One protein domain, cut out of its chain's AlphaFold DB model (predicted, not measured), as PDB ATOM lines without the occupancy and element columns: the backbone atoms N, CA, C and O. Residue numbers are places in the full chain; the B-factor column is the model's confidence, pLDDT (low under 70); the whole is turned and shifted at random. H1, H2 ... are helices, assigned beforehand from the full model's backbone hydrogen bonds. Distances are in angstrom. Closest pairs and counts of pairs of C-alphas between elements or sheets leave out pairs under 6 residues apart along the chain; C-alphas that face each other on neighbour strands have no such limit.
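AT A GLANCE: This is residues 129 to 199 of the 199 residues of an uncharacterized protein of Thermoprotei archaeon (UniProt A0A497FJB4). One long helix, H4, runs along most of the domain's length, and short helices lie to one side of it. H3 folds back along its first part as a hairpin, H5 and H6 turn at its other end, and H1 comes near H4 between these, with H2 farther out. The printed part has 71 residues, with six named helices, H1 to H6 in chain order, and no named strand: all helix. It is compact, with a radius of gyration of the C-alphas of 12.7 A, but elongated, spanning 39 by 21 by 16 A.

HOW THE PARTS SIT: H1, residues 133 to 139, and H2, residues 144 to 151, only just touch, with 3 pairs of C-alphas within 8 A; the closest are those of Tyr 139 and Val 147, 6.2 A, and the helices are about perpendicular at 87 degrees. H3, residues 159 to 164, and H4, residues 167 to 185, form a helical hairpin, a shallow tilt of 9 degrees, opposite ways. They touch, H4 with residues 170 to 177 alone; the closest C-alphas, of Leu 162 and Arg 170, are 5.7 A apart. H1 is close to H4 but not clearly touching, the closest C-alphas, of Leu 133 and Leu 180, being 7.2 A apart. H5, residues 187 to 193, touches H4 only at the corner, and only just, with 3 pairs of C-alphas within 8 A; H4 does so with residues 183 to 184 alone, and the closest C-alphas, of Val 183 and Leu 190, are 6.1 A apart. H6, residues 195 to 198, touches H5 only at the corner, and only just, with 3 such pairs; the closest C-alphas, of Ser 191 and Ser 198, are 5.7 A apart. H2 and H4 are apart. Every O i to N i+4 pair is within hydrogen-bond range in H1 and H2, against 14 of 15 in H4, 2 of 3 in H5 and 0 of 2 in H3, where 2 of 3 O i to N i+3 pairs are; H6 is too short for an O i to N i+4 pair.

IN THESE COORDINATES: H1 begins at C-alpha 133 (141.840, 114.420, 141.552) and is 9.9 A long from first to last C-alpha; H2 is 11.0 A and H3 10.6 A. H4 runs 27.2 A, from C-alpha 167 (163.758, 111.486, 151.195) to C-alpha 185 (136.917, 107.531, 149.585). H5 is 10.1 A; H6, 5.6 A, ends at C-alpha 198 (128.765, 114.234, 141.832).

THE WHOLE: The C-alphas farthest apart, of Pro 166 and Gln 199, are 39.4 A apart. The printed part has no cut and no long link. Mean pLDDT of the printed part is 84.8; residues 140 to 152 and residue 199 are under 70.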
ATOM      1  N   LEU A 129     154.774 113.939 136.797       91.31
ATOM      2  CA  LEU A 129     153.542 114.340 137.466       91.31
ATOM      3  C   LEU A 129     153.296 113.468 138.689       91.31
ATOM      4  O   LEU A 129     153.561 112.271 138.679       91.31
ATOM      5  N   ARG A 130     152.714 114.054 139.731       91.25
ATOM      6  CA  ARG A 130     152.027 113.270 140.761       91.25
ATOM      7  C   ARG A 130     150.548 113.161 140.381       91.25
ATOM      8  O   ARG A 130     150.009 114.164 139.904       91.25
ATOM      9  N   PRO A 131     149.886 112.022 140.622       90.38
ATOM     10  CA  PRO A 131     148.445 111.913 140.425       90.38
ATOM     11  C   PRO A 131     147.684 112.943 141.271       90.38
ATOM     12  O   PRO A 131     148.074 113.259 142.401       90.38
ATOM     13  N   THR A 132     146.590 113.475 140.738       92.00
ATOM     14  CA  THR A 132     145.674 114.391 141.424       92.00
ATOM     15  C   THR A 132     144.227 113.978 141.173       92.00
ATOM     16  O   THR A 132     143.960 113.098 140.362       92.00
ATOM     17  N   LEU A 133     143.266 114.645 141.821       91.44
ATOM     18  CA  LEU A 133     141.840 114.420 141.552       91.44
ATOM     19  C   LEU A 133     141.470 114.605 140.070       91.44
ATOM     20  O   LEU A 133     140.494 114.016 139.628       91.44
ATOM     21  N   TYR A 134     142.241 115.386 139.304       91.12
ATOM     22  CA  TYR A 134     142.006 115.559 137.872       91.12
ATOM     23  C   TYR A 134     142.184 114.249 137.100       91.12
ATOM     24  O   TYR A 134     141.311 113.894 136.316       91.12
ATOM     25  N   GLU A 135     143.268 113.505 137.346       88.88
ATOM     26  CA  GLU A 135     143.483 112.190 136.733       88.88
ATOM     27  C   GLU A 135     142.345 111.231 137.091       88.88
ATOM     28  O   GLU A 135     141.761 110.604 136.211       88.88
ATOM     29  N   PHE A 136     141.962 111.179 138.368       88.38
ATOM     30  CA  PHE A 136     140.854 110.329 138.801       88.38
ATOM     31  C   PHE A 136     139.514 110.747 138.200       88.38
ATOM     32  O   PHE A 136     138.692 109.884 137.962       88.38
ATOM     33  N   TRP A 137     139.269 112.028 137.927       88.56
ATOM     34  CA  TRP A 137     138.041 112.458 137.252       88.56
ATOM     35  C   TRP A 137     138.075 112.120 135.759       88.56
ATOM     36  O   TRP A 137     137.153 111.507 135.228       88.56
ATOM     37  N   LYS A 138     139.173 112.478 135.089       85.88
ATOM     38  CA  LYS A 138     139.359 112.306 133.647       85.88
ATOM     39  C   LYS A 138     139.283 110.842 133.229       85.88
ATOM     40  O   LYS A 138     138.741 110.530 132.171       85.88
ATOM     41  N   TYR A 139     139.835 109.963 134.060       80.12
ATOM     42  CA  TYR A 139     139.876 108.528 133.810       80.12
ATOM     43  C   TYR A 139     138.841 107.758 134.646       80.12
ATOM     44  O   TYR A 139     138.633 106.585 134.391       80.12
ATOM     45  N   GLY A 140     138.131 108.395 135.583       65.00
ATOM     46  CA  GLY A 140     137.274 107.761 136.603       65.00
ATOM     47  C   GLY A 140     135.982 107.099 136.143       65.00
ATOM     48  O   GLY A 140     135.227 106.617 136.980       65.00
ATOM     49  N   LYS A 141     135.732 107.009 134.830       55.22
ATOM     50  CA  LYS A 141     134.825 105.973 134.297       55.22
ATOM     51  C   LYS A 141     135.389 104.560 134.507       55.22
ATOM     52  O   LYS A 141     134.680 103.580 134.314       55.22
ATOM     53  N   LEU A 142     136.659 104.491 134.884       52.53
ATOM     54  CA  LEU A 142     137.404 103.313 135.260       52.53
ATOM     55  C   LEU A 142     137.314 103.081 136.775       52.53
ATOM     56  O   LEU A 142     137.350 104.027 137.566       52.53
ATOM     57  N   ASN A 143     137.222 101.822 137.198       61.75
ATOM     58  CA  ASN A 143     137.326 101.486 138.619       61.75
ATOM     59  C   ASN A 143     138.721 101.877 139.164       61.75
ATOM     60  O   ASN A 143     139.667 102.110 138.413       61.75
ATOM     61  N   PHE A 144     138.876 101.936 140.490       63.78
ATOM     62  CA  PHE A 144     140.135 102.360 141.119       63.78
ATOM     63  C   PHE A 144     141.376 101.599 140.604       63.78
ATOM     64  O   PHE A 144     142.436 102.201 140.457       63.78
ATOM     65  N   ARG A 145     141.252 100.300 140.285       61.75
ATOM     66  CA  ARG A 145     142.365  99.498 139.742       61.75
ATOM     67  C   ARG A 145     142.742  99.929 138.330       61.75
ATOM     68  O   ARG A 145     143.915 100.031 138.008       61.75
ATOM     69  N   GLU A 146     141.758 100.223 137.500       60.81
ATOM     70  CA  GLU A 146     141.980 100.656 136.124       60.81
ATOM     71  C   GLU A 146     142.582 102.073 136.041       60.81
ATOM     72  O   GLU A 146     143.396 102.337 135.158       60.81
ATOM     73  N   VAL A 147     142.279 102.968 136.993       68.38
ATOM     74  CA  VAL A 147     142.994 104.256 137.108       68.38
ATOM     75  C   VAL A 147     144.472 104.033 137.440       68.38
ATOM     76  O   VAL A 147     145.330 104.703 136.867       68.38
ATOM     77  N   LEU A 148     144.792 103.078 138.322       67.69
ATOM     78  CA  LEU A 148     146.184 102.740 138.636       67.69
ATOM     79  C   LEU A 148     146.939 102.220 137.406       67.69
ATOM     80  O   LEU A 148     148.089 102.607 137.230       67.69
ATOM     81  N   ASN A 149     146.282 101.450 136.531       65.06
ATOM     82  CA  ASN A 149     146.877 100.985 135.273       65.06
ATOM     83  C   ASN A 149     147.266 102.157 134.354       65.06
ATOM     84  O   ASN A 149     148.309 102.124 133.714       65.06
ATOM     85  N   PHE A 150     146.473 103.235 134.304       65.62
ATOM     86  CA  PHE A 150     146.847 104.427 133.529       65.62
ATOM     87  C   PHE A 150     148.053 105.161 134.137       65.62
ATOM     88  O   PHE A 150     148.890 105.717 133.425       65.62
ATOM     89  N   LEU A 151     148.172 105.148 135.465       69.19
ATOM     90  CA  LEU A 151     149.310 105.737 136.165       69.19
ATOM     91  C   LEU A 151     150.600 104.912 135.997       69.19
ATOM     92  O   LEU A 151     151.682 105.398 136.337       69.19
ATOM     93  N   GLU A 152     150.537 103.713 135.410       64.31
ATOM     94  CA  GLU A 152     151.733 102.947 135.049       64.31
ATOM     95  C   GLU A 152     152.614 103.671 134.021       64.31
ATOM     96  O   GLU A 152     153.817 103.410 134.002       64.31
ATOM     97  N   ASP A 153     152.082 104.671 133.300       76.19
ATOM     98  CA  ASP A 153     152.863 105.622 132.500       76.19
ATOM     99  C   ASP A 153     154.075 106.151 133.301       76.19
ATOM    100  O   ASP A 153     153.979 106.605 134.449       76.19
ATOM    101  N   GLU A 154     155.256 106.087 132.685       78.62
ATOM    102  CA  GLU A 154     156.521 106.592 133.223       78.62
ATOM    103  C   GLU A 154     156.442 108.067 133.643       78.62
ATOM    104  O   GLU A 154     157.222 108.534 134.478       78.62
ATOM    105  N   LYS A 155     155.500 108.826 133.087       85.94
ATOM    106  CA  LYS A 155     155.237 110.220 133.427       85.94
ATOM    107  C   LYS A 155     154.738 110.419 134.860       85.94
ATOM    108  O   LYS A 155     155.007 111.479 135.431       85.94
ATOM    109  N   TYR A 156     154.040 109.447 135.451       90.56
ATOM    110  CA  TYR A 156     153.476 109.570 136.796       90.56
ATOM    111  C   TYR A 156     154.365 108.927 137.867       90.56
ATOM    112  O   TYR A 156     154.827 107.794 137.741       90.56
ATOM    113  N   ILE A 157     154.586 109.663 138.961       91.50
ATOM    114  CA  ILE A 157     155.393 109.240 140.111       91.50
ATOM    115  C   ILE A 157     154.517 109.081 141.362       91.50
ATOM    116  O   ILE A 157     153.996 110.052 141.910       91.50
ATOM    117  N   TYR A 158     154.348 107.837 141.804       89.56
ATOM    118  CA  TYR A 158     153.544 107.433 142.964       89.56
ATOM    119  C   TYR A 158     154.018 106.062 143.475       89.56
ATOM    120  O   TYR A 158     154.802 105.391 142.792       89.56
ATOM    121  N   GLY A 159     153.593 105.661 144.675       88.06
ATOM    122  CA  GLY A 159     153.913 104.352 145.240       88.06
ATOM    123  C   GLY A 159     155.419 104.072 145.299       88.06
ATOM    124  O   GLY A 159     156.213 104.909 145.745       88.06
ATOM    125  N   GLU A 160     155.821 102.895 144.822       89.38
ATOM    126  CA  GLU A 160     157.219 102.438 144.805       89.38
ATOM    127  C   GLU A 160     158.103 103.234 143.832       89.38
ATOM    128  O   GLU A 160     159.302 103.392 144.071       89.38
ATOM    129  N   LYS A 161     157.534 103.854 142.780       90.38
ATOM    130  CA  LYS A 161     158.301 104.722 141.856       90.38
ATOM    131  C   LYS A 161     158.959 105.898 142.600       90.38
ATOM    132  O   LYS A 161     159.983 106.422 142.158       90.38
ATOM    133  N   LEU A 162     158.408 106.297 143.752       91.94
ATOM    134  CA  LEU A 162     158.962 107.350 144.607       91.94
ATOM    135  C   LEU A 162     160.241 106.928 145.346       91.94
ATOM    136  O   LEU A 162     160.967 107.796 145.838       91.94
ATOM    137  N   ASP A 163     160.557 105.632 145.424       92.38
ATOM    138  CA  ASP A 163     161.727 105.152 146.161       92.38
ATOM    139  C   ASP A 163     163.062 105.470 145.472       92.38
ATOM    140  O   ASP A 163     164.107 105.481 146.123       92.38
ATOM    141  N   LYS A 164     163.008 105.876 144.199       93.38
ATOM    142  CA  LYS A 164     164.142 106.432 143.448       93.38
ATOM    143  C   LYS A 164     164.449 107.897 143.804       93.38
ATOM    144  O   LYS A 164     165.503 108.405 143.439       93.38
ATOM    145  N   TYR A 165     163.551 108.590 144.514       93.56
ATOM    146  CA  TYR A 165     163.685 110.020 144.823       93.56
ATOM    147  C   TYR A 165     164.262 110.270 146.227       93.56
ATOM    148  O   TYR A 165     163.994 109.488 147.150       93.56
ATOM    149  N   PRO A 166     164.983 111.393 146.441       96.50
ATOM    150  CA  PRO A 166     165.467 111.802 147.758       96.50
ATOM    151  C   PRO A 166     164.359 111.852 148.814       96.50
ATOM    152  O   PRO A 166     163.211 112.200 148.523       96.50
ATOM    153  N   ARG A 167     164.712 111.561 150.072       95.50
ATOM    154  CA  ARG A 167     163.758 111.486 151.195       95.50
ATOM    155  C   ARG A 167     162.917 112.759 151.355       95.50
ATOM    156  O   ARG A 167     161.736 112.656 151.683       95.50
ATOM    157  N   SER A 168     163.505 113.931 151.105       93.81
ATOM    158  CA  SER A 168     162.831 115.235 151.175       93.81
ATOM    159  C   SER A 168     161.641 115.337 150.215       93.81
ATOM    160  O   SER A 168     160.567 115.776 150.619       93.81
ATOM    161  N   ILE A 169     161.797 114.859 148.978       93.12
ATOM    162  CA  ILE A 169     160.740 114.838 147.957       93.12
ATOM    163  C   ILE A 169     159.762 113.693 148.235       93.12
ATOM    164  O   ILE A 169     158.546 113.896 148.299       93.12
ATOM    165  N   ARG A 170     160.299 112.489 148.463       95.38
ATOM    166  CA  ARG A 170     159.523 111.260 148.674       95.38
ATOM    167  C   ARG A 170     158.507 111.402 149.801       95.38
ATOM    168  O   ARG A 170     157.358 111.003 149.636       95.38
ATOM    169  N   LYS A 171     158.910 111.984 150.938       95.25
ATOM    170  CA  LYS A 171     158.034 112.157 152.105       95.25
ATOM    171  C   LYS A 171     156.796 112.984 151.754       95.25
ATOM    172  O   LYS A 171     155.688 112.573 152.078       95.25
ATOM    173  N   GLY A 172     156.979 114.120 151.079       94.69
ATOM    174  CA  GLY A 172     155.869 114.989 150.685       94.69
ATOM    175  C   GLY A 172     154.915 114.311 149.699       94.69
ATOM    176  O   GLY A 172     153.700 114.415 149.851       94.69
ATOM    177  N   LEU A 173     155.455 113.567 148.730       94.75
ATOM    178  CA  LEU A 173     154.647 112.869 147.727       94.75
ATOM    179  C   LEU A 173     153.872 111.677 148.304       94.75
ATOM    180  O   LEU A 173     152.695 111.545 147.989       94.75
ATOM    181  N   LYS A 174     154.459 110.884 149.216       93.62
ATOM    182  CA  LYS A 174     153.728 109.806 149.915       93.62
ATOM    183  C   LYS A 174     152.605 110.355 150.809       93.62
ATOM    184  O   LYS A 174     151.537 109.756 150.894       93.62
ATOM    185  N   VAL A 175     152.808 111.513 151.449       95.06
ATOM    186  CA  VAL A 175     151.741 112.191 152.213       95.06
ATOM    187  C   VAL A 175     150.621 112.669 151.287       95.06
ATOM    188  O   VAL A 175     149.452 112.460 151.594       95.06
ATOM    189  N   HIS A 176     150.968 113.279 150.149       94.00
ATOM    190  CA  HIS A 176     149.991 113.680 149.132       94.00
ATOM    191  C   HIS A 176     149.180 112.485 148.622       94.00
ATOM    192  O   HIS A 176     147.959 112.573 148.571       94.00
ATOM    193  N   GLU A 177     149.842 111.375 148.290       91.00
ATOM    194  CA  GLU A 177     149.195 110.140 147.831       91.00
ATOM    195  C   GLU A 177     148.195 109.618 148.865       91.00
ATOM    196  O   GLU A 177     147.034 109.391 148.534       91.00
ATOM    197  N   LYS A 178     148.600 109.544 150.138       91.81
ATOM    198  CA  LYS A 178     147.703 109.150 151.231       91.81
ATOM    199  C   LYS A 178     146.463 110.049 151.313       91.81
ATOM    200  O   LYS A 178     145.348 109.541 151.349       91.81
ATOM    201  N   ILE A 179     146.647 111.372 151.309       92.62
ATOM    202  CA  ILE A 179     145.537 112.338 151.390       92.62
ATOM    203  C   ILE A 179     144.617 112.223 150.171       92.62
ATOM    204  O   ILE A 179     143.401 112.302 150.313       92.62
ATOM    205  N   LEU A 180     145.182 112.042 148.975       91.56
ATOM    206  CA  LEU A 180     144.409 111.877 147.748       91.56
ATOM    207  C   LEU A 180     143.484 110.657 147.841       91.56
ATOM    208  O   LEU A 180     142.302 110.776 147.527       91.56
ATOM    209  N   LEU A 181     144.002 109.522 148.318       88.31
ATOM    210  CA  LEU A 181     143.224 108.296 148.507       88.31
ATOM    211  C   LEU A 181     142.128 108.460 149.567       88.31
ATOM    212  O   LEU A 181     140.988 108.085 149.315       88.31
ATOM    213  N   GLU A 182     142.443 109.064 150.715       90.06
ATOM    214  CA  GLU A 182     141.446 109.365 151.755       90.06
ATOM    215  C   GLU A 182     140.298 110.216 151.196       90.06
ATOM    216  O   GLU A 182     139.124 109.895 151.360       90.06
ATOM    217  N   VAL A 183     140.634 111.284 150.469       90.12
ATOM    218  CA  VAL A 183     139.654 112.202 149.885       90.12
ATOM    219  C   VAL A 183     138.773 111.524 148.833       90.12
ATOM    220  O   VAL A 183     137.577 111.810 148.781       90.12
ATOM    221  N   LEU A 184     139.333 110.632 148.010       88.12
ATOM    222  CA  LEU A 184     138.575 109.871 147.009       88.12
ATOM    223  C   LEU A 184     137.543 108.929 147.644       88.12
ATOM    224  O   LEU A 184     136.487 108.702 147.060       88.12
ATOM    225  N   LEU A 185     137.826 108.407 148.840       87.19
ATOM    226  CA  LEU A 185     136.917 107.531 149.585       87.19
ATOM    227  C   LEU A 185     135.828 108.306 150.349       87.19
ATOM    228  O   LEU A 185     134.804 107.741 150.732       87.19
ATOM    229  N   GLU A 186     136.008 109.611 150.557       90.38
ATOM    230  CA  GLU A 186     135.094 110.461 151.319       90.38
ATOM    231  C   GLU A 186     134.143 111.249 150.403       90.38
ATOM    232  O   GLU A 186     134.315 112.449 150.173       90.38
ATOM    233  N   SER A 187     133.074 110.599 149.928       86.88
ATOM    234  CA  SER A 187     132.105 111.168 148.967       86.88
ATOM    235  C   SER A 187     131.573 112.563 149.340       86.88
ATOM    236  O   SER A 187     131.487 113.451 148.489       86.88
ATOM    237  N   LYS A 188     131.273 112.800 150.625       88.56
ATOM    238  CA  LYS A 188     130.801 114.102 151.141       88.56
ATOM    239  C   LYS A 188     131.839 115.221 151.029       88.56
ATOM    240  O   LYS A 188     131.465 116.389 150.966       88.56
ATOM    241  N   ILE A 189     133.128 114.893 151.080       90.38
ATOM    242  CA  ILE A 189     134.215 115.866 150.924       90.38
ATOM    243  C   ILE A 189     134.543 116.037 149.452       90.38
ATOM    244  O   ILE A 189     134.690 117.171 148.999       90.38
ATOM    245  N   LEU A 190     134.596 114.933 148.709       90.12
ATOM    246  CA  LEU A 190     134.861 114.928 147.279       90.12
ATOM    247  C   LEU A 190     133.864 115.818 146.526       90.12
ATOM    248  O   LEU A 190     134.282 116.734 145.818       90.12
ATOM    249  N   SER A 191     132.564 115.668 146.801       89.06
ATOM    250  CA  SER A 191     131.504 116.519 146.236       89.06
ATOM    251  C   SER A 191     131.643 117.997 146.603       89.06
ATOM    252  O   SER A 191     131.063 118.871 145.950       89.06
ATOM    253  N   LYS A 192     132.406 118.316 147.661       89.25
ATOM    254  CA  LYS A 192     132.648 119.694 148.081       89.25
ATOM    255  C   LYS A 192     133.831 120.364 147.397       89.25
ATOM    256  O   LYS A 192     133.765 121.564 147.130       89.25
ATOM    257  N   ILE A 193     134.896 119.610 147.155       90.44
ATOM    258  CA  ILE A 193     136.155 120.116 146.591       90.44
ATOM    259  C   ILE A 193     136.226 119.961 145.071       90.44
ATOM    260  O   ILE A 193     136.907 120.747 144.422       90.44
ATOM    261  N   ALA A 194     135.547 118.950 144.526       92.06
ATOM    262  CA  ALA A 194     135.491 118.627 143.111       92.06
ATOM    263  C   ALA A 194     134.058 118.209 142.750       92.06
ATOM    264  O   ALA A 194     133.762 117.020 142.632       92.06
ATOM    265  N   PRO A 195     133.148 119.194 142.600       89.62
ATOM    266  CA  PRO A 195     131.723 118.947 142.359       89.62
ATOM    267  C   PRO A 195     131.438 118.080 141.127       89.62
ATOM    268  O   PRO A 195     130.410 117.416 141.072       89.62
ATOM    269  N   VAL A 196     132.366 118.044 140.171       90.62
ATOM    270  CA  VAL A 196     132.298 117.226 138.951       90.62
ATOM    271  C   VAL A 196     132.268 115.713 139.197       90.62
ATOM    272  O   VAL A 196     131.932 114.968 138.289       90.62
ATOM    273  N   PHE A 197     132.609 115.242 140.401       86.12
ATOM    274  CA  PHE A 197     132.463 113.829 140.788       86.12
ATOM    275  C   PHE A 197     131.047 113.462 141.254       86.12
ATOM    276  O   PHE A 197     130.798 112.316 141.609       86.12
ATOM    277  N   SER A 198     130.141 114.433 141.355       79.12
ATOM    278  CA  SER A 198     128.765 114.234 141.832       79.12
ATOM    279  C   SER A 198     127.712 114.480 140.751       79.12
ATOM    280  O   SER A 198     126.533 114.563 141.088       79.12
ATOM    281  N   GLN A 199     128.146 114.651 139.499       61.94
ATOM    282  CA  GLN A 199     127.292 114.811 138.322       61.94
ATOM    283  C   GLN A 199     126.956 113.459 137.694       61.94
ATOM    284  O   GLN A 199     127.810 112.547 137.778       61.94
TER     285      GLN A 199